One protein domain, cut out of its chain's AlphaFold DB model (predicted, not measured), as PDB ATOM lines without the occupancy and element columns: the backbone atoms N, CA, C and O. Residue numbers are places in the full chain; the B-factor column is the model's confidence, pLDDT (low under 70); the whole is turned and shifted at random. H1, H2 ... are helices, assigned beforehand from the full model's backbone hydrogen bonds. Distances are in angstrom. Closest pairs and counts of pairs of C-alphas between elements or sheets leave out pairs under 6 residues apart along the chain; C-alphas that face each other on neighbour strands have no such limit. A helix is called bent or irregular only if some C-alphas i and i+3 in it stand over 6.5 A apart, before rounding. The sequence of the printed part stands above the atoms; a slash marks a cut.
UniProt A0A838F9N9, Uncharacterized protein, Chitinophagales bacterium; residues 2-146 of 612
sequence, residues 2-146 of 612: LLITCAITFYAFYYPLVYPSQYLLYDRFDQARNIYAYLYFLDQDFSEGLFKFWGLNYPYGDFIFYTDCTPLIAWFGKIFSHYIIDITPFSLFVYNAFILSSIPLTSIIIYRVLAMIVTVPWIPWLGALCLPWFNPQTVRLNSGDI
ATOM      1  N   LEU A   2      49.581 214.810  56.575       92.94
ATOM      2  CA  LEU A   2      48.164 214.888  56.957       92.94
ATOM      3  C   LEU A   2      47.958 215.317  58.418       92.94
ATOM      4  O   LEU A   2      47.221 216.256  58.672       92.94
ATOM      5  N   LEU A   3      48.672 214.700  59.366       95.44
ATOM      6  CA  LEU A   3      48.598 215.087  60.782       95.44
ATOM      7  C   LEU A   3      48.980 216.557  61.023       95.44
ATOM      8  O   LEU A   3      48.286 217.251  61.752       95.44
ATOM      9  N   ILE A   4      50.047 217.040  60.376       96.19
ATOM     10  CA  ILE A   4      50.511 218.432  60.499       96.19
ATOM     11  C   ILE A   4      49.454 219.377  59.928       96.19
ATOM     12  O   ILE A   4      49.057 220.327  60.587       96.19
ATOM     13  N   THR A   5      48.955 219.097  58.725       96.38
ATOM     14  CA  THR A   5      47.953 219.945  58.070       96.38
ATOM     15  C   THR A   5      46.642 219.956  58.850       96.38
ATOM     16  O   THR A   5      46.089 221.025  59.058       96.38
ATOM     17  N   CYS A   6      46.193 218.809  59.373       97.38
ATOM     18  CA  CYS A   6      45.019 218.744  60.242       97.38
ATOM     19  C   CYS A   6      45.226 219.527  61.542       97.38
ATOM     20  O   CYS A   6      44.316 220.233  61.961       97.38
ATOM     21  N   ALA A   7      46.409 219.448  62.160       97.69
ATOM     22  CA  ALA A   7      46.716 220.204  63.370       97.69
ATOM     23  C   ALA A   7      46.700 221.722  63.123       97.69
ATOM     24  O   ALA A   7      46.141 222.463  63.927       97.69
ATOM     25  N   ILE A   8      47.251 222.190  61.996       97.38
ATOM     26  CA  ILE A   8      47.229 223.616  61.636       97.38
ATOM     27  C   ILE A   8      45.800 224.066  61.290       97.38
ATOM     28  O   ILE A   8      45.370 225.116  61.762       97.38
ATOM     29  N   THR A   9      45.026 223.273  60.538       97.56
ATOM     30  CA  THR A   9      43.601 223.548  60.272       97.56
ATOM     31  C   THR A   9      42.794 223.622  61.562       97.56
ATOM     32  O   THR A   9      42.067 224.587  61.771       97.56
ATOM     33  N   PHE A  10      42.978 222.668  62.472       97.25
ATOM     34  CA  PHE A  10      42.335 222.694  63.779       97.25
ATOM     35  C   PHE A  10      42.745 223.924  64.598       97.25
ATOM     36  O   PHE A  10      41.901 224.557  65.223       97.25
ATOM     37  N   TYR A  11      44.022 224.313  64.566       96.88
ATOM     38  CA  TYR A  11      44.493 225.530  65.227       96.88
ATOM     39  C   TYR A  11      43.846 226.796  64.644       96.88
ATOM     40  O   TYR A  11      43.414 227.664  65.406       96.88
ATOM     41  N   ALA A  12      43.769 226.914  63.319       96.25
ATOM     42  CA  ALA A  12      43.200 228.082  62.652       96.25
ATOM     43  C   ALA A  12      41.686 228.206  62.884       96.25
ATOM     44  O   ALA A  12      41.188 229.302  63.106       96.25
ATOM     45  N   PHE A  13      40.965 227.082  62.901       95.81
ATOM     46  CA  PHE A  13      39.500 227.043  62.956       95.81
ATOM     47  C   PHE A  13      38.967 226.397  64.241       95.81
ATOM     48  O   PHE A  13      37.903 225.784  64.254       95.81
ATOM     49  N   TYR A  14      39.709 226.540  65.342       95.19
ATOM     50  CA  TYR A  14      39.381 225.923  66.629       95.19
ATOM     51  C   TYR A  14      37.955 226.253  67.098       95.19
ATOM     52  O   TYR A  14      37.213 225.361  67.496       95.19
ATOM     53  N   TYR A  15      37.554 227.524  67.009       93.25
ATOM     54  CA  TYR A  15      36.255 228.007  67.485       93.25
ATOM     55  C   TYR A  15      35.056 227.385  66.745       93.25
ATOM     56  O   TYR A  15      34.256 226.728  67.411       93.25
ATOM     57  N   PRO A  16      34.935 227.485  65.404       92.94
ATOM     58  CA  PRO A  16      33.808 226.892  64.675       92.94
ATOM     59  C   PRO A  16      33.796 225.353  64.677       92.94
ATOM     60  O   PRO A  16      32.763 224.758  64.371       92.94
ATOM     61  N   LEU A  17      34.914 224.690  65.008       94.00
ATOM     62  CA  LEU A  17      34.980 223.229  65.139       94.00
ATOM     63  C   LEU A  17      34.594 222.731  66.538       94.00
ATOM     64  O   LEU A  17      33.896 221.730  66.651       94.00
ATOM     65  N   VAL A  18      35.067 223.392  67.597       94.25
ATOM     66  CA  VAL A  18      34.855 222.943  68.987       94.25
ATOM     67  C   VAL A  18      33.573 223.521  69.583       94.25
ATOM     68  O   VAL A  18      32.910 222.852  70.371       94.25
ATOM     69  N   TYR A  19      33.190 224.731  69.176       92.81
ATOM     70  CA  TYR A  19      32.010 225.442  69.669       92.81
ATOM     71  C   TYR A  19      31.081 225.862  68.510       92.81
ATOM     72  O   TYR A  19      30.772 227.047  68.372       92.81
ATOM     73  N   PRO A  20      30.607 224.918  67.670       90.94
ATOM     74  CA  PRO A  20      29.792 225.222  66.485       90.94
ATOM     75  C   PRO A  20      28.449 225.890  66.826       90.94
ATOM     76  O   PRO A  20      27.867 226.580  65.992       90.94
ATOM     77  N   SER A  21      27.963 225.733  68.061       88.38
ATOM     78  CA  SER A  21      26.754 226.411  68.547       88.38
ATOM     79  C   SER A  21      26.958 227.871  68.941       88.38
ATOM     80  O   SER A  21      25.986 228.597  69.122       88.38
ATOM     81  N   GLN A  22      28.210 228.312  69.059       89.12
ATOM     82  CA  GLN A  22      28.573 229.680  69.427       89.12
ATOM     83  C   GLN A  22      29.268 230.421  68.286       89.12
ATOM     84  O   GLN A  22      29.166 231.642  68.217       89.12
ATOM     85  N   TYR A  23      29.944 229.702  67.385       91.00
ATOM     86  CA  TYR A  23      30.722 230.283  66.294       91.00
ATOM     87  C   TYR A  23      30.381 229.623  64.961       91.00
ATOM     88  O   TYR A  23      30.291 228.399  64.860       91.00
ATOM     89  N   LEU A  24      30.249 230.449  63.926       91.06
ATOM     90  CA  LEU A  24      30.109 230.011  62.537       91.06
ATOM     91  C   LEU A  24      31.414 230.291  61.784       91.06
ATOM     92  O   LEU A  24      32.311 230.960  62.295       91.06
ATOM     93  N   LEU A  25      31.534 229.767  60.565       91.56
ATOM     94  CA  LEU A  25      32.630 230.147  59.669       91.56
ATOM     95  C   LEU A  25      32.441 231.576  59.133       91.56
ATOM     96  O   LEU A  25      33.371 232.370  59.104       91.56
ATOM     97  N   TYR A  26      31.212 231.926  58.759       90.81
ATOM     98  CA  TYR A  26      30.822 233.280  58.374       90.81
ATOM     99  C   TYR A  26      29.299 233.401  58.494       90.81
ATOM    100  O   TYR A  26      28.594 232.404  58.335       90.81
ATOM    101  N   ASP A  27      28.785 234.591  58.788       86.06
ATOM    102  CA  ASP A  27      27.396 234.788  59.219       86.06
ATOM    103  C   ASP A  27      26.732 236.040  58.626       86.06
ATOM    104  O   ASP A  27      25.741 236.512  59.177       86.06
ATOM    105  N   ARG A  28      27.265 236.597  57.530       85.75
ATOM    106  CA  ARG A  28      26.719 237.791  56.854       85.75
ATOM    107  C   ARG A  28      26.320 237.514  55.409       85.75
ATOM    108  O   ARG A  28      26.769 236.520  54.829       85.75
ATOM    109  N   PHE A  29      25.528 238.421  54.834       85.44
ATOM    110  CA  PHE A  29      25.079 238.381  53.441       85.44
ATOM    111  C   PHE A  29      24.560 236.987  53.017       85.44
ATOM    112  O   PHE A  29      23.833 236.319  53.759       85.44
ATOM    113  N   ASP A  30      24.975 236.517  51.836       86.50
ATOM    114  CA  ASP A  30      24.615 235.222  51.254       86.50
ATOM    115  C   ASP A  30      24.903 234.027  52.181       86.50
ATOM    116  O   ASP A  30      24.149 233.054  52.174       86.50
ATOM    117  N   GLN A  31      25.946 234.080  53.017       90.25
ATOM    118  CA  GLN A  31      26.284 232.930  53.858       90.25
ATOM    119  C   GLN A  31      25.278 232.701  54.982       90.25
ATOM    120  O   GLN A  31      25.006 231.550  55.323       90.25
ATOM    121  N   ALA A  32      24.725 233.771  55.559       91.00
ATOM    122  CA  ALA A  32      23.689 233.647  56.578       91.00
ATOM    123  C   ALA A  32      22.502 232.852  56.017       91.00
ATOM    124  O   ALA A  32      22.080 231.844  56.586       91.00
ATOM    125  N   ARG A  33      22.047 233.225  54.816       92.81
ATOM    126  CA  ARG A  33      21.037 232.460  54.083       92.81
ATOM    127  C   ARG A  33      21.477 231.015  53.843       92.81
ATOM    128  O   ARG A  33      20.667 230.120  54.044       92.81
ATOM    129  N   ASN A  34      22.710 230.767  53.407       93.88
ATOM    130  CA  ASN A  34      23.180 229.409  53.102       93.88
ATOM    131  C   ASN A  34      23.114 228.486  54.327       93.88
ATOM    132  O   ASN A  34      22.688 227.335  54.215       93.88
ATOM    133  N   ILE A  35      23.496 229.002  55.502       93.62
ATOM    134  CA  ILE A  35      23.406 228.276  56.776       93.62
ATOM    135  C   ILE A  35      21.943 228.046  57.149       93.62
ATOM    136  O   ILE A  35      21.573 226.914  57.454       93.62
ATOM    137  N   TYR A  36      21.103 229.079  57.063       95.44
ATOM    138  CA  TYR A  36      19.663 228.948  57.279       95.44
ATOM    139  C   TYR A  36      19.044 227.878  56.369       95.44
ATOM    140  O   TYR A  36      18.346 226.992  56.850       95.44
ATOM    141  N   ALA A  37      19.341 227.912  55.069       96.12
ATOM    142  CA  ALA A  37      18.806 226.964  54.105       96.12
ATOM    143  C   ALA A  37      19.276 225.532  54.385       96.12
ATOM    144  O   ALA A  37      18.480 224.603  54.286       96.12
ATOM    145  N   TYR A  38      20.540 225.348  54.772       95.94
ATOM    146  CA  TYR A  38      21.056 224.043  55.182       95.94
ATOM    147  C   TYR A  38      20.335 223.508  56.426       95.94
ATOM    148  O   TYR A  38      19.861 222.374  56.405       95.94
ATOM    149  N   LEU A  39      20.201 224.326  57.476       95.56
ATOM    150  CA  LEU A  39      19.522 223.939  58.715       95.56
ATOM    151  C   LEU A  39      18.043 223.621  58.477       95.56
ATOM    152  O   LEU A  39      17.583 222.542  58.841       95.56
ATOM    153  N   TYR A  40      17.325 224.517  57.798       96.75
ATOM    154  CA  TYR A  40      15.908 224.338  57.498       96.75
ATOM    155  C   TYR A  40      15.678 223.115  56.601       96.75
ATOM    156  O   TYR A  40      14.725 222.374  56.795       96.75
ATOM    157  N   PHE A  41      16.547 222.854  55.617       97.06
ATOM    158  CA  PHE A  41      16.386 221.694  54.736       97.06
ATOM    159  C   PHE A  41      16.506 220.356  55.480       97.06
ATOM    160  O   PHE A  41      15.821 219.397  55.113       97.06
ATOM    161  N   LEU A  42      17.379 220.280  56.489       95.88
ATOM    162  CA  LEU A  42      17.512 219.087  57.328       95.88
ATOM    163  C   LEU A  42      16.298 218.882  58.237       95.88
ATOM    164  O   LEU A  42      15.904 217.739  58.439       95.88
ATOM    165  N   ASP A  43      15.721 219.974  58.738       93.69
ATOM    166  CA  ASP A  43      14.546 219.967  59.616       93.69
ATOM    167  C   ASP A  43      13.224 219.730  58.858       93.69
ATOM    168  O   ASP A  43      12.317 219.072  59.358       93.69
ATOM    169  N   GLN A  44      13.137 220.199  57.609       94.50
ATOM    170  CA  GLN A  44      12.025 219.940  56.692       94.50
ATOM    171  C   GLN A  44      11.722 218.437  56.612       94.50
ATOM    172  O   GLN A  44      12.633 217.639  56.368       94.50
ATOM    173  N   ASP A  45      10.435 218.076  56.647       93.06
ATOM    174  CA  ASP A  45       9.979 216.689  56.507       93.06
ATOM    175  C   ASP A  45      10.625 215.997  55.287       93.06
ATOM    176  O   ASP A  45      10.840 216.575  54.212       93.06
ATOM    177  N   PHE A  46      11.002 214.736  55.473       94.50
ATOM    178  CA  PHE A  46      11.555 213.897  54.422       94.50
ATOM    179  C   PHE A  46      10.543 213.656  53.289       94.50
ATOM    180  O   PHE A  46      10.955 213.505  52.136       94.50
ATOM    181  N   SER A  47       9.239 213.677  53.593       94.56
ATOM    182  CA  SER A  47       8.149 213.516  52.617       94.56
ATOM    183  C   SER A  47       8.155 214.581  51.507       94.56
ATOM    184  O   SER A  47       7.769 214.290  50.376       94.56
ATOM    185  N   GLU A  48       8.714 215.763  51.783       93.31
ATOM    186  CA  GLU A  48       8.887 216.867  50.825       93.31
ATOM    187  C   GLU A  48       9.980 216.611  49.770       93.31
ATOM    188  O   GLU A  48      10.162 217.377  48.817       93.31
ATOM    189  N   GLY A  49      10.736 215.523  49.924       93.69
ATOM    190  CA  GLY A  49      11.762 215.092  48.988       93.69
ATOM    191  C   GLY A  49      13.095 215.836  49.112       93.69
ATOM    192  O   GLY A  49      13.326 216.666  49.993       93.69
ATOM    193  N   LEU A  50      14.025 215.488  48.214       95.56
ATOM    194  CA  LEU A  50      15.423 215.948  48.265       95.56
ATOM    195  C   LEU A  50      15.724 217.143  47.352       95.56
ATOM    196  O   LEU A  50      16.749 217.801  47.503       95.56
ATOM    197  N   PHE A  51      14.858 217.419  46.379       95.81
ATOM    198  CA  PHE A  51      15.100 218.447  45.362       95.81
ATOM    199  C   PHE A  51      14.392 219.769  45.654       95.81
ATOM    200  O   PHE A  51      14.719 220.782  45.037       95.81
ATOM    201  N   LYS A  52      13.451 219.764  46.598       95.50
ATOM    202  CA  LYS A  52      12.634 220.912  46.965       95.50
ATOM    203  C   LYS A  52      13.072 221.478  48.310       95.50
ATOM    204  O   LYS A  52      13.289 220.732  49.263       95.50
ATOM    205  N   PHE A  53      13.184 222.799  48.367       97.19
ATOM    206  CA  PHE A  53      13.420 223.563  49.579       97.19
ATOM    207  C   PHE A  53      12.208 224.446  49.880       97.19
ATOM    208  O   PHE A  53      11.808 225.245  49.032       97.19
ATOM    209  N   TRP A  54      11.647 224.314  51.082       96.56
ATOM    210  CA  TRP A  54      10.427 225.020  51.486       96.56
ATOM    211  C   TRP A  54      10.647 226.242  52.380       96.56
ATOM    212  O   TRP A  54       9.723 227.026  52.559       96.56
ATOM    213  N   GLY A  55      11.854 226.450  52.914       97.00
ATOM    214  CA  GLY A  55      12.085 227.482  53.932       97.00
ATOM    215  C   GLY A  55      12.000 228.934  53.448       97.00
ATOM    216  O   GLY A  55      11.978 229.841  54.277       97.00
ATOM    217  N   LEU A  56      11.970 229.183  52.139       97.44
ATOM    218  CA  LEU A  56      11.832 230.511  51.527       97.44
ATOM    219  C   LEU A  56      10.843 230.440  50.368       97.44
ATOM    220  O   LEU A  56      10.670 229.378  49.766       97.44
ATOM    221  N   ASN A  57      10.284 231.593  49.999       96.44
ATOM    222  CA  ASN A  57       9.377 231.747  48.865       96.44
ATOM    223  C   ASN A  57       8.079 230.918  48.995       96.44
ATOM    224  O   ASN A  57       7.575 230.372  48.012       96.44
ATOM    225  N   TYR A  58       7.534 230.783  50.208       97.56
ATOM    226  CA  TYR A  58       6.211 230.190  50.434       97.56
ATOM    227  C   TYR A  58       5.112 230.987  49.698       97.56
ATOM    228  O   TYR A  58       5.174 232.218  49.699       97.56
ATOM    229  N   PRO A  59       4.095 230.342  49.088       96.44
ATOM    230  CA  PRO A  59       3.758 228.909  49.089       96.44
ATOM    231  C   PRO A  59       4.420 228.098  47.969       96.44
ATOM    232  O   PRO A  59       4.022 226.969  47.704       96.44
ATOM    233  N   TYR A  60       5.408 228.651  47.269       96.12
ATOM    234  CA  TYR A  60       6.017 227.979  46.123       96.12
ATOM    235  C   TYR A  60       7.219 227.118  46.502       96.12
ATOM    236  O   TYR A  60       7.465 226.108  45.838       96.12
ATOM    237  N   GLY A  61       8.002 227.520  47.508       95.75
ATOM    238  CA  GLY A  61       9.337 226.971  47.746       95.75
ATOM    239  C   GLY A  61      10.270 227.213  46.550       95.75
ATOM    240  O   GLY A  61       9.991 228.028  45.665       95.75
ATOM    241  N   ASP A  62      11.372 226.467  46.472       95.94
ATOM    242  CA  ASP A  62      12.274 226.505  45.314       95.94
ATOM    243  C   ASP A  62      13.111 225.220  45.171       95.94
ATOM    244  O   ASP A  62      13.026 224.292  45.976       95.94
ATOM    245  N   PHE A  63      13.905 225.143  44.106       95.94
ATOM    246  CA  PHE A  63      14.809 224.037  43.819       95.94
ATOM    247  C   PHE A  63      16.092 224.152  44.653       95.94
ATOM    248  O   PHE A  63      16.724 225.205  44.706       95.94
ATOM    249  N   ILE A  64      16.520 223.053  45.280       95.19
ATOM    250  CA  ILE A  64      17.597 223.062  46.284       95.19
ATOM    251  C   ILE A  64      18.923 223.657  45.778       95.19
ATOM    252  O   ILE A  64      19.618 224.337  46.528       95.19
ATOM    253  N   PHE A  65      19.275 223.485  44.499       94.25
ATOM    254  CA  PHE A  65      20.528 224.019  43.939       94.25
ATOM    255  C   PHE A  65      20.603 225.548  43.925       94.25
ATOM    256  O   PHE A  65      21.685 226.111  43.776       94.25
ATOM    257  N   TYR A  66      19.466 226.212  44.089       93.31
ATOM    258  CA  TYR A  66      19.355 227.659  44.131       93.31
ATOM    259  C   TYR A  66      19.396 228.241  45.543       93.31
ATOM    260  O   TYR A  66      19.433 229.456  45.712       93.31
ATOM    261  N   THR A  67      19.439 227.389  46.562       92.38
ATOM    262  CA  THR A  67      19.580 227.806  47.964       92.38
ATOM    263  C   THR A  67      21.027 228.056  48.370       92.38
ATOM    264  O   THR A  67      21.275 228.712  49.377       92.38
ATOM    265  N   ASP A  68      21.971 227.506  47.598       89.56
ATOM    266  CA  ASP A  68      23.392 227.455  47.931       89.56
ATOM    267  C   ASP A  68      23.654 226.812  49.318       89.56
ATOM    268  O   ASP A  68      24.568 227.167  50.055       89.56
ATOM    269  N   CYS A  69      22.863 225.795  49.685       91.75
ATOM    270  CA  CYS A  69      23.048 225.005  50.909       91.75
ATOM    271  C   CYS A  69      24.056 223.844  50.757       91.75
ATOM    272  O   CYS A  69      24.101 222.951  51.602       91.75
ATOM    273  N   THR A  70      24.828 223.802  49.659       94.31
ATOM    274  CA  THR A  70      25.661 222.648  49.250       94.31
ATOM    275  C   THR A  70      24.842 221.340  49.192       94.31
ATOM    276  O   THR A  70      24.949 220.500  50.089       94.31
ATOM    277  N   PRO A  71      24.021 221.112  48.145       95.44
ATOM    278  CA  PRO A  71      23.157 219.929  48.036       95.44
ATOM    279  C   PRO A  71      23.834 218.592  48.360       95.44
ATOM    280  O   PRO A  71      23.214 217.739  48.981       95.44
ATOM    281  N   LEU A  72      25.116 218.420  48.010       94.94
ATOM    282  CA  LEU A  72      25.865 217.201  48.317       94.94
ATOM    283  C   LEU A  72      25.828 216.867  49.816       94.94
ATOM    284  O   LEU A  72      25.447 215.760  50.184       94.94
ATOM    285  N   ILE A  73      26.193 217.816  50.685       94.94
ATOM    286  CA  ILE A  73      26.208 217.590  52.137       94.94
ATOM    287  C   ILE A  73      24.806 217.628  52.738       94.94
ATOM    288  O   ILE A  73      24.522 216.851  53.646       94.94
ATOM    289  N   ALA A  74      23.921 218.481  52.218       96.12
ATOM    290  CA  ALA A  74      22.537 218.572  52.671       96.12
ATOM    291  C   ALA A  74      21.789 217.247  52.458       96.12
ATOM    292  O   ALA A  74      21.124 216.753  53.364       96.12
ATOM    293  N   TRP A  75      21.962 216.617  51.293       95.62
ATOM    294  CA  TRP A  75      21.377 215.312  50.994       95.62
ATOM    295  C   TRP A  75      21.944 214.205  51.861       95.62
ATOM    296  O   TRP A  75      21.171 213.431  52.419       95.62
ATOM    297  N   PHE A  76      23.272 214.128  51.996       94.81
ATOM    298  CA  PHE A  76      23.879 213.136  52.881       94.81
ATOM    299  C   PHE A  76      23.386 213.312  54.314       94.81
ATOM    300  O   PHE A  76      23.015 212.321  54.930       94.81
ATOM    301  N   GLY A  77      23.311 214.552  54.805       94.75
ATOM    302  CA  GLY A  77      22.768 214.853  56.124       94.75
ATOM    303  C   GLY A  77      21.334 214.364  56.283       94.75
ATOM    304  O   GLY A  77      21.056 213.586  57.186       94.75
ATOM    305  N   LYS A  78      20.451 214.728  55.350       95.31
ATOM    306  CA  LYS A  78      19.029 214.376  55.402       95.31
ATOM    307  C   LYS A  78      18.781 212.867  55.309       95.31
ATOM    308  O   LYS A  78      18.027 212.312  56.101       95.31
ATOM    309  N   ILE A  79      19.445 212.186  54.372       96.38
ATOM    310  CA  ILE A  79      19.330 210.730  54.187       96.38
ATOM    311  C   ILE A  79      19.892 209.990  55.407       96.38
ATOM    312  O   ILE A  79      19.272 209.045  55.891       96.38
ATOM    313  N   PHE A  80      21.055 210.408  55.913       95.69
ATOM    314  CA  PHE A  80      21.684 209.769  57.067       95.69
ATOM    315  C   PHE A  80      20.850 209.967  58.338       95.69
ATOM    316  O   PHE A  80      20.623 208.993  59.056       95.69
ATOM    317  N   SER A  81      20.332 211.183  58.559       95.25
ATOM    318  CA  SER A  81      19.436 211.488  59.676       95.25
ATOM    319  C   SER A  81      18.162 210.650  59.652       95.25
ATOM    320  O   SER A  81      17.723 210.176  60.693       95.25
ATOM    321  N   HIS A  82      17.593 210.427  58.465       95.56
ATOM    322  CA  HIS A  82      16.340 209.690  58.326       95.56
ATOM    323  C   HIS A  82      16.508 208.164  58.449       95.56
ATOM    324  O   HIS A  82      15.694 207.511  59.096       95.56
ATOM    325  N   TYR A  83      17.542 207.580  57.831       96.81
ATOM    326  CA  TYR A  83      17.675 206.118  57.725       96.81
ATOM    327  C   TYR A  83      18.677 205.477  58.693       96.81
ATOM    328  O   TYR A  83      18.639 204.259  58.862       96.81
ATOM    329  N   ILE A  84      19.611 206.243  59.267       96.38
ATOM    330  CA  ILE A  84      20.709 205.695  60.076       96.38
ATOM    331  C   ILE A  84      20.634 206.228  61.506       96.38
ATOM    332  O   ILE A  84      20.272 205.479  62.411       96.38
ATOM    333  N   ILE A  85      20.996 207.495  61.719       95.31
ATOM    334  CA  ILE A  85      20.988 208.175  63.024       95.31
ATOM    335  C   ILE A  85      20.766 209.659  62.759       95.31
ATOM    336  O   ILE A  85      21.485 210.224  61.935       95.31
ATOM    337  N   ASP A  86      19.851 210.288  63.497       94.56
ATOM    338  CA  ASP A  86      19.615 211.729  63.407       94.56
ATOM    339  C   ASP A  86      20.865 212.537  63.797       94.56
ATOM    340  O   ASP A  86      21.248 212.622  64.966       94.56
ATOM    341  N   ILE A  87      21.514 213.131  62.791       93.56
ATOM    342  CA  ILE A  87      22.681 214.008  62.952       93.56
ATOM    343  C   ILE A  87      22.316 215.490  62.854       93.56
ATOM    344  O   ILE A  87      23.211 216.336  62.891       93.56
ATOM    345  N   THR A  88      21.028 215.828  62.755       91.69
ATOM    346  CA  THR A  88      20.541 217.214  62.669       91.69
ATOM    347  C   THR A  88      21.053 218.090  63.822       91.69
ATOM    348  O   THR A  88      21.526 219.199  63.541       91.69
ATOM    349  N   PRO A  89      21.140 217.602  65.083       91.50
ATOM    350  CA  PRO A  89      21.747 218.362  66.183       91.50
ATOM    351  C   PRO A  89      23.234 218.711  65.984       91.50
ATOM    352  O   PRO A  89      23.724 219.687  66.549       91.50
ATOM    353  N   PHE A  90      23.962 217.935  65.171       92.25
ATOM    354  CA  PHE A  90      25.387 218.121  64.871       92.25
ATOM    355  C   PHE A  90      25.637 218.704  63.472       92.25
ATOM    356  O   PHE A  90      26.784 218.791  63.031       92.25
ATOM    357  N   SER A  91      24.586 219.114  62.765       91.81
ATOM    358  CA  SER A  91      24.631 219.553  61.364       91.81
ATOM    359  C   SER A  91      25.680 220.639  61.097       91.81
ATOM    360  O   SER A  91      26.488 220.499  60.181       91.81
ATOM    361  N   LEU A  92      25.753 221.681  61.932       92.44
ATOM    362  CA  LEU A  92      26.753 222.750  61.793       92.44
ATOM    363  C   LEU A  92      28.189 222.246  61.934       92.44
ATOM    364  O   LEU A  92      29.065 222.663  61.178       92.44
ATOM    365  N   PHE A  93      28.438 221.326  62.871       93.31
ATOM    366  CA  PHE A  93      29.752 220.698  63.006       93.31
ATOM    367  C   PHE A  93      30.112 219.924  61.738       93.31
ATOM    368  O   PHE A  93      31.213 220.083  61.216       93.31
ATOM    369  N   VAL A  94      29.177 219.121  61.223       93.56
ATOM    370  CA  VAL A  94      29.375 218.316  60.011       93.56
ATOM    371  C   VAL A  94      29.644 219.212  58.799       93.56
ATOM    372  O   VAL A  94      30.591 218.957  58.054       93.56
ATOM    373  N   TYR A  95      28.882 220.298  58.640       93.38
ATOM    374  CA  TYR A  95      29.089 221.291  57.587       93.38
ATOM    375  C   TYR A  95      30.467 221.958  57.687       93.38
ATOM    376  O   TYR A  95      31.240 221.930  56.724       93.38
ATOM    377  N   ASN A  96      30.829 222.477  58.866       93.81
ATOM    378  CA  ASN A  96      32.129 223.113  59.089       93.81
ATOM    379  C   ASN A  96      33.281 222.128  58.849       93.81
ATOM    380  O   ASN A  96      34.237 222.449  58.144       93.81
ATOM    381  N   ALA A  97      33.188 220.911  59.388       95.19
ATOM    382  CA  ALA A  97      34.204 219.878  59.220       95.19
ATOM    383  C   ALA A  97      34.381 219.484  57.748       95.19
ATOM    384  O   ALA A  97      35.515 219.335  57.291       95.19
ATOM    385  N   PHE A  98      33.290 219.362  56.986       95.31
ATOM    386  CA  PHE A  98      33.343 219.068  55.556       95.31
ATOM    387  C   PHE A  98      34.067 220.163  54.774       95.31
ATOM    388  O   PHE A  98      35.029 219.866  54.064       95.31
ATOM    389  N   ILE A  99      33.668 221.424  54.952       95.56
ATOM    390  CA  ILE A  99      34.298 222.561  54.278       95.56
ATOM    391  C   ILE A  99      35.785 222.656  54.644       95.56
ATOM    392  O   ILE A  99      36.649 222.750  53.767       95.56
ATOM    393  N   LEU A 100      36.111 222.573  55.936       96.62
ATOM    394  CA  LEU A 100      37.481 222.708  56.427       96.62
ATOM    395  C   LEU A 100      38.369 221.514  56.069       96.62
ATOM    396  O   LEU A 100      39.582 221.683  55.940       96.62
ATOM    397  N   SER A 101      37.790 220.330  55.829       96.44
ATOM    398  CA  SER A 101      38.534 219.166  55.328       96.44
ATOM    399  C   SER A 101      39.193 219.432  53.971       96.44
ATOM    400  O   SER A 101      40.191 218.789  53.632       96.44
ATOM    401  N   SER A 102      38.702 220.422  53.216       96.44
ATOM    402  CA  SER A 102      39.310 220.820  51.950       96.44
ATOM    403  C   SER A 102      40.768 221.253  52.104       96.44
ATOM    404  O   SER A 102      41.572 220.905  51.249       96.44
ATOM    405  N   ILE A 103      41.165 221.908  53.200       97.62
ATOM    406  CA  ILE A 103      42.538 222.402  53.408       97.62
ATOM    407  C   ILE A 103      43.568 221.251  53.507       97.62
ATOM    408  O   ILE A 103      44.516 221.218  52.705       97.62
ATOM    409  N   PRO A 104      43.433 220.271  54.428       98.19
ATOM    410  CA  PRO A 104      44.364 219.147  54.502       98.19
ATOM    411  C   PRO A 104      44.302 218.250  53.258       98.19
ATOM    412  O   PRO A 104      45.340 217.747  52.819       98.19
ATOM    413  N   LEU A 105      43.129 218.077  52.637       98.06
ATOM    414  CA  LEU A 105      43.016 217.310  51.393       98.06
ATOM    415  C   LEU A 105      43.724 218.012  50.226       98.06
ATOM    416  O   LEU A 105      44.504 217.374  49.518       98.06
ATOM    417  N   THR A 106      43.549 219.327  50.071       98.50
ATOM    418  CA  THR A 106      44.296 220.155  49.112       98.50
ATOM    419  C   THR A 106      45.797 220.004  49.325       98.50
ATOM    420  O   THR A 106      46.527 219.766  48.365       98.50
ATOM    421  N   SER A 107      46.261 220.033  50.578       98.25
ATOM    422  CA  SER A 107      47.674 219.824  50.922       98.25
ATOM    423  C   SER A 107      48.199 218.479  50.396       98.25
ATOM    424  O   SER A 107      49.252 218.415  49.755       98.25
ATOM    425  N   ILE A 108      47.445 217.390  50.607       98.19
ATOM    426  CA  ILE A 108      47.816 216.052  50.119       98.19
ATOM    427  C   ILE A 108      47.936 216.028  48.598       98.19
ATOM    428  O   ILE A 108      48.896 215.470  48.059       98.19
ATOM    429  N   ILE A 109      46.969 216.614  47.900       98.50
ATOM    430  CA  ILE A 109      46.944 216.597  46.440       98.50
ATOM    431  C   ILE A 109      48.047 217.485  45.861       98.50
ATOM    432  O   ILE A 109      48.727 217.058  44.930       98.50
ATOM    433  N   ILE A 110      48.319 218.650  46.453       98.38
ATOM    434  CA  ILE A 110      49.440 219.515  46.057       98.38
ATOM    435  C   ILE A 110      50.770 218.788  46.204       98.38
ATOM    436  O   ILE A 110      51.583 218.837  45.284       98.38
ATOM    437  N   TYR A 111      50.985 218.060  47.304       98.19
ATOM    438  CA  TYR A 111      52.186 217.237  47.451       98.19
ATOM    439  C   TYR A 111      52.323 216.246  46.294       98.19
ATOM    440  O   TYR A 111      53.400 216.120  45.716       98.19
ATOM    441  N   ARG A 112      51.231 215.566  45.913       97.69
ATOM    442  CA  ARG A 112      51.238 214.621  44.786       97.69
ATOM    443  C   ARG A 112      51.513 215.317  43.453       97.69
ATOM    444  O   ARG A 112      52.287 214.785  42.665       97.69
ATOM    445  N   VAL A 113      50.929 216.490  43.213       97.62
ATOM    446  CA  VAL A 113      51.174 217.300  42.010       97.62
ATOM    447  C   VAL A 113      52.636 217.733  41.933       97.62
ATOM    448  O   VAL A 113      53.307 217.445  40.943       97.62
ATOM    449  N   LEU A 114      53.154 218.365  42.988       96.56
ATOM    450  CA  LEU A 114      54.527 218.860  43.029       96.56
ATOM    451  C   LEU A 114      55.543 217.718  42.972       96.56
ATOM    452  O   LEU A 114      56.507 217.820  42.224       96.56
ATOM    453  N   ALA A 115      55.314 216.599  43.662       95.50
ATOM    454  CA  ALA A 115      56.209 215.439  43.616       95.50
ATOM    455  C   ALA A 115      56.291 214.777  42.225       95.50
ATOM    456  O   ALA A 115      57.230 214.029  41.962       95.50
ATOM    457  N   MET A 116      55.335 215.034  41.322       93.38
ATOM    458  CA  MET A 116      55.419 214.570  39.930       93.38
ATOM    459  C   MET A 116      56.284 215.461  39.032       93.38
ATOM    460  O   MET A 116      56.723 215.000  37.977       93.38
ATOM    461  N   ILE A 117      56.488 216.731  39.395       91.06
ATOM    462  CA  ILE A 117      57.112 217.741  38.517       91.06
ATOM    463  C   ILE A 117      58.367 218.383  39.117       91.06
ATOM    464  O   ILE A 117      59.170 218.947  38.376       91.06
ATOM    465  N   VAL A 118      58.561 218.268  40.431       91.44
ATOM    466  CA  VAL A 118      59.707 218.788  41.176       91.44
ATOM    467  C   VAL A 118      60.572 217.633  41.669       91.44
ATOM    468  O   VAL A 118      60.091 216.705  42.310       91.44
ATOM    469  N   THR A 119      61.873 217.713  41.399       86.44
ATOM    470  CA  THR A 119      62.845 216.662  41.732       86.44
ATOM    471  C   THR A 119      63.405 216.756  43.153       86.44
ATOM    472  O   THR A 119      63.863 215.752  43.689       86.44
ATOM    473  N   VAL A 120      63.383 217.938  43.780       91.56
ATOM    474  CA  VAL A 120      63.926 218.155  45.133       91.56
ATOM    475  C   VAL A 120      62.899 217.713  46.187       91.56
ATOM    476  O   VAL A 120      61.847 218.344  46.274       91.56
ATOM    477  N   PRO A 121      63.180 216.703  47.037       90.88
ATOM    478  CA  PRO A 121      62.154 216.065  47.872       90.88
ATOM    479  C   PRO A 121      61.435 216.968  48.884       90.88
ATOM    480  O   PRO A 121      60.260 216.746  49.159       90.88
ATOM    481  N   TRP A 122      62.102 217.984  49.445       94.69
ATOM    482  CA  TRP A 122      61.497 218.859  50.459       94.69
ATOM    483  C   TRP A 122      60.619 219.969  49.862       94.69
ATOM    484  O   TRP A 122      59.755 220.507  50.551       94.69
ATOM    485  N   ILE A 123      60.788 220.301  48.578       95.88
ATOM    486  CA  ILE A 123      60.026 221.378  47.934       95.88
ATOM    487  C   ILE A 123      58.531 221.030  47.801       95.88
ATOM    488  O   ILE A 123      57.705 221.872  48.158       95.88
ATOM    489  N   PRO A 124      58.136 219.809  47.377       97.44
ATOM    490  CA  PRO A 124      56.741 219.378  47.433       97.44
ATOM    491  C   PRO A 124      56.118 219.485  48.825       97.44
ATOM    492  O   PRO A 124      54.948 219.834  48.930       97.44
ATOM    493  N   TRP A 125      56.886 219.216  49.890       97.25
ATOM    494  CA  TRP A 125      56.415 219.384  51.269       97.25
ATOM    495  C   TRP A 125      56.151 220.848  51.607       97.25
ATOM    496  O   TRP A 125      55.095 221.155  52.151       97.25
ATOM    497  N   LEU A 126      57.073 221.745  51.248       97.44
ATOM    498  CA  LEU A 126      56.900 223.180  51.464       97.44
ATOM    499  C   LEU A 126      55.642 223.700  50.748       97.44
ATOM    500  O   LEU A 126      54.787 224.320  51.373       97.44
ATOM    501  N   GLY A 127      55.485 223.393  49.457       97.50
ATOM    502  CA  GLY A 127      54.311 223.830  48.698       97.50
ATOM    503  C   GLY A 127      52.997 223.251  49.224       97.50
ATOM    504  O   GLY A 127      52.003 223.968  49.303       97.50
ATOM    505  N   ALA A 128      53.001 221.983  49.644       97.62
ATOM    506  CA  ALA A 128      51.836 221.330  50.233       97.62
ATOM    507  C   ALA A 128      51.405 221.933  51.574       97.62
ATOM    508  O   ALA A 128      50.215 221.938  51.866       97.62
ATOM    509  N   LEU A 129      52.345 222.433  52.381       97.69
ATOM    510  CA  LEU A 129      52.040 223.057  53.670       97.69
ATOM    511  C   LEU A 129      51.583 224.515  53.534       97.69
ATOM    512  O   LEU A 129      50.770 224.951  54.341       97.69
ATOM    513  N   CYS A 130      52.087 225.249  52.539       97.94
ATOM    514  CA  CYS A 130      51.893 226.699  52.430       97.94
ATOM    515  C   CYS A 130      50.749 227.117  51.498       97.94
ATOM    516  O   CYS A 130      49.875 227.889  51.890       97.94
ATOM    517  N   LEU A 131      50.714 226.601  50.264       97.56
ATOM    518  CA  LEU A 131      49.763 227.066  49.241       97.56
ATOM    519  C   LEU A 131      48.267 226.949  49.619       97.56
ATOM    520  O   LEU A 131      47.486 227.800  49.188       97.56
ATOM    521  N   PRO A 132      47.814 225.952  50.409       97.44
ATOM    522  CA  PRO A 132      46.417 225.872  50.834       97.44
ATOM    523  C   PRO A 132      45.921 227.060  51.670       97.44
ATOM    524  O   PRO A 132      44.713 227.189  51.829       97.44
ATOM    525  N   TRP A 133      46.793 227.919  52.203       96.19
ATOM    526  CA  TRP A 133      46.397 228.939  53.183       96.19
ATOM    527  C   TRP A 133      46.076 230.304  52.588       96.19
ATOM    528  O   TRP A 133      45.063 230.888  52.950       96.19
ATOM    529  N   PHE A 134      46.888 230.786  51.650       93.25
ATOM    530  CA  PHE A 134      46.725 232.123  51.062       93.25
ATOM    531  C   PHE A 134      46.059 232.101  49.677       93.25
ATOM    532  O   PHE A 134      46.013 233.118  48.990       93.25
ATOM    533  N   ASN A 135      45.565 230.943  49.225       94.69
ATOM    534  CA  ASN A 135      44.913 230.863  47.921       94.69
ATOM    535  C   ASN A 135      43.553 231.591  47.915       94.69
ATOM    536  O   ASN A 135      42.852 231.584  48.933       94.69
ATOM    537  N   PRO A 136      43.117 232.105  46.748       94.12
ATOM    538  CA  PRO A 136      41.850 232.819  46.581       94.12
ATOM    539  C   PRO A 136      40.602 232.110  47.117       94.12
ATOM    540  O   PRO A 136      39.618 232.767  47.446       94.12
ATOM    541  N   GLN A 137      40.601 230.774  47.174       94.75
ATOM    542  CA  GLN A 137      39.450 229.998  47.630       94.75
ATOM    543  C   GLN A 137      39.419 229.894  49.154       94.75
ATOM    544  O   GLN A 137      38.381 230.155  49.749       94.75
ATOM    545  N   THR A 138      40.541 229.585  49.810       93.81
ATOM    546  CA  THR A 138      40.594 229.518  51.285       93.81
ATOM    547  C   THR A 138      40.268 230.866  51.922       93.81
ATOM    548  O   THR A 138      39.562 230.910  52.925       93.81
ATOM    549  N   VAL A 139      40.686 231.976  51.304       90.44
ATOM    550  CA  VAL A 139      40.362 233.329  51.789       90.44
ATOM    551  C   VAL A 139      38.848 233.584  51.839       90.44
ATOM    552  O   VAL A 139      38.392 234.354  52.683       90.44
ATOM    553  N   ARG A 140      38.042 232.878  51.031       90.25
ATOM    554  CA  ARG A 140      36.572 232.997  51.045       90.25
ATOM    555  C   ARG A 140      35.913 232.490  52.316       90.25
ATOM    556  O   ARG A 140      34.793 232.903  52.599       90.25
ATOM    557  N   LEU A 141      36.609 231.669  53.104       91.44
ATOM    558  CA  LEU A 141      36.159 231.316  54.453       91.44
ATOM    559  C   LEU A 141      35.992 232.560  55.333       91.44
ATOM    560  O   LEU A 141      35.163 232.554  56.230       91.44
ATOM    561  N   ASN A 142      36.718 233.638  55.024       86.44
ATOM    562  CA  ASN A 142      36.670 234.897  55.756       86.44
ATOM    563  C   ASN A 142      35.847 235.988  55.039       86.44
ATOM    564  O   ASN A 142      35.762 237.101  55.544       86.44
ATOM    565  N   SER A 143      35.278 235.710  53.856       81.75
ATOM    566  CA  SER A 143      34.535 236.697  53.046       81.75
ATOM    567  C   SER A 143      33.106 236.269  52.681       81.75
ATOM    568  O   SER A 143      32.433 236.983  51.944       81.75
ATOM    569  N   GLY A 144      32.651 235.099  53.142       79.75
ATOM    570  CA  GLY A 144      31.254 234.651  53.043       79.75
ATOM    571  C   GLY A 144      30.887 233.745  51.870       79.75
ATOM    572  O   GLY A 144      29.807 233.176  51.864       79.75
ATOM    573  N   ASP A 145      31.771 233.508  50.906       85.69
ATOM    574  CA  ASP A 145      31.498 232.569  49.808       85.69
ATOM    575  C   ASP A 145      31.999 231.147  50.150       85.69
ATOM    576  O   ASP A 145      32.870 230.588  49.469       85.69
ATOM    577  N   ILE A 146      31.494 230.558  51.238       90.81
ATOM    578  CA  ILE A 146      32.106 229.374  51.870       90.81
ATOM    579  C   ILE A 146      32.078 228.138  50.970       90.81
ATOM    580  O   ILE A 146      33.080 227.428  50.876       90.81
TER     581      ILE A 146
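Overview. This is residues 2 to 146 of the 612 residues of an uncharacterized protein of Chitinophagales bacterium (UniProt A0A838F9N9). What is the main shape? A long kinked helix, H5, is the spine of a rod: H1 and H2 pack on it, H6 folds back along its residues 103 to 115, and H3, H4 and the loop of residues 44 to 70 make a head at its beginning. What is it made of? The printed part has 145 residues with seven named helices, H1 to H7 in order, and no named strand: all helix, mostly crossed. How spread is it? It is only just loose, close to compact, with a radius of gyration of the C-alphas of 17.8 A and spans of 61 by 29 by 26 A.

Arrangement. Which helix is the hub? H5, residues 88 to 117, touches five helices. H1, residues 2 to 12, touches its residues 100 to 108, closest C-alphas Thr 5 and Pro 104, 5.1 A, and H2, residues 14 to 18, its residues 93 to 97, closest C-alphas Leu 17 and Phe 93, 6.2 A. What touches near residue 88? H3, residues 29 to 43, touches H5 at a steep tilt of 62 degrees, closest C-alphas Leu 42 and Thr 88, 6.4 A. H4, residues 71 to 83, touches H5, closest C-alphas Ser 81 and Thr 88, 6.6 A. What follows H5? H6, residues 122 to 134, forms a helical hairpin with it at a steep tilt of 39 degrees, closest C-alphas Ser 107 and Ala 128, 4.5 A; H7, residues 138 to 142, is close but not clearly touching H5, closest C-alphas Ile 103 and Thr 138, 7.7 A. Are the backbones in range? Every O i to N i+4 pair is within hydrogen-bond range in H1, H2 and H4, against 10 of 11 in H3, 20 of 26 in H5, 6 of 9 in H6 and 0 of 1 in H7, where 2 of 2 O i to N i+3 pairs are.

Along the chain. Where are the anchors? H1 begins at C-alpha 2, (48.164, 214.888, 56.957), and H7 ends at C-alpha 142, (36.670, 234.897, 55.756). Which are long or irregular? H5 spans 43.8 A and H3 22.1 A; H5 is irregular, C-alphas 89 and 92 being 8.0 A apart, and H6 only just, C-alphas 129 and 132 being 6.9 A apart.

Size, cuts and confidence. How large is it? The farthest C-alphas, of Pro 59 and Val 120, are 61.2 A apart. Is it whole and sure? The printed part has no cut, the link from H3 to H4 is long, and no printed residue is under 70 in pLDDT.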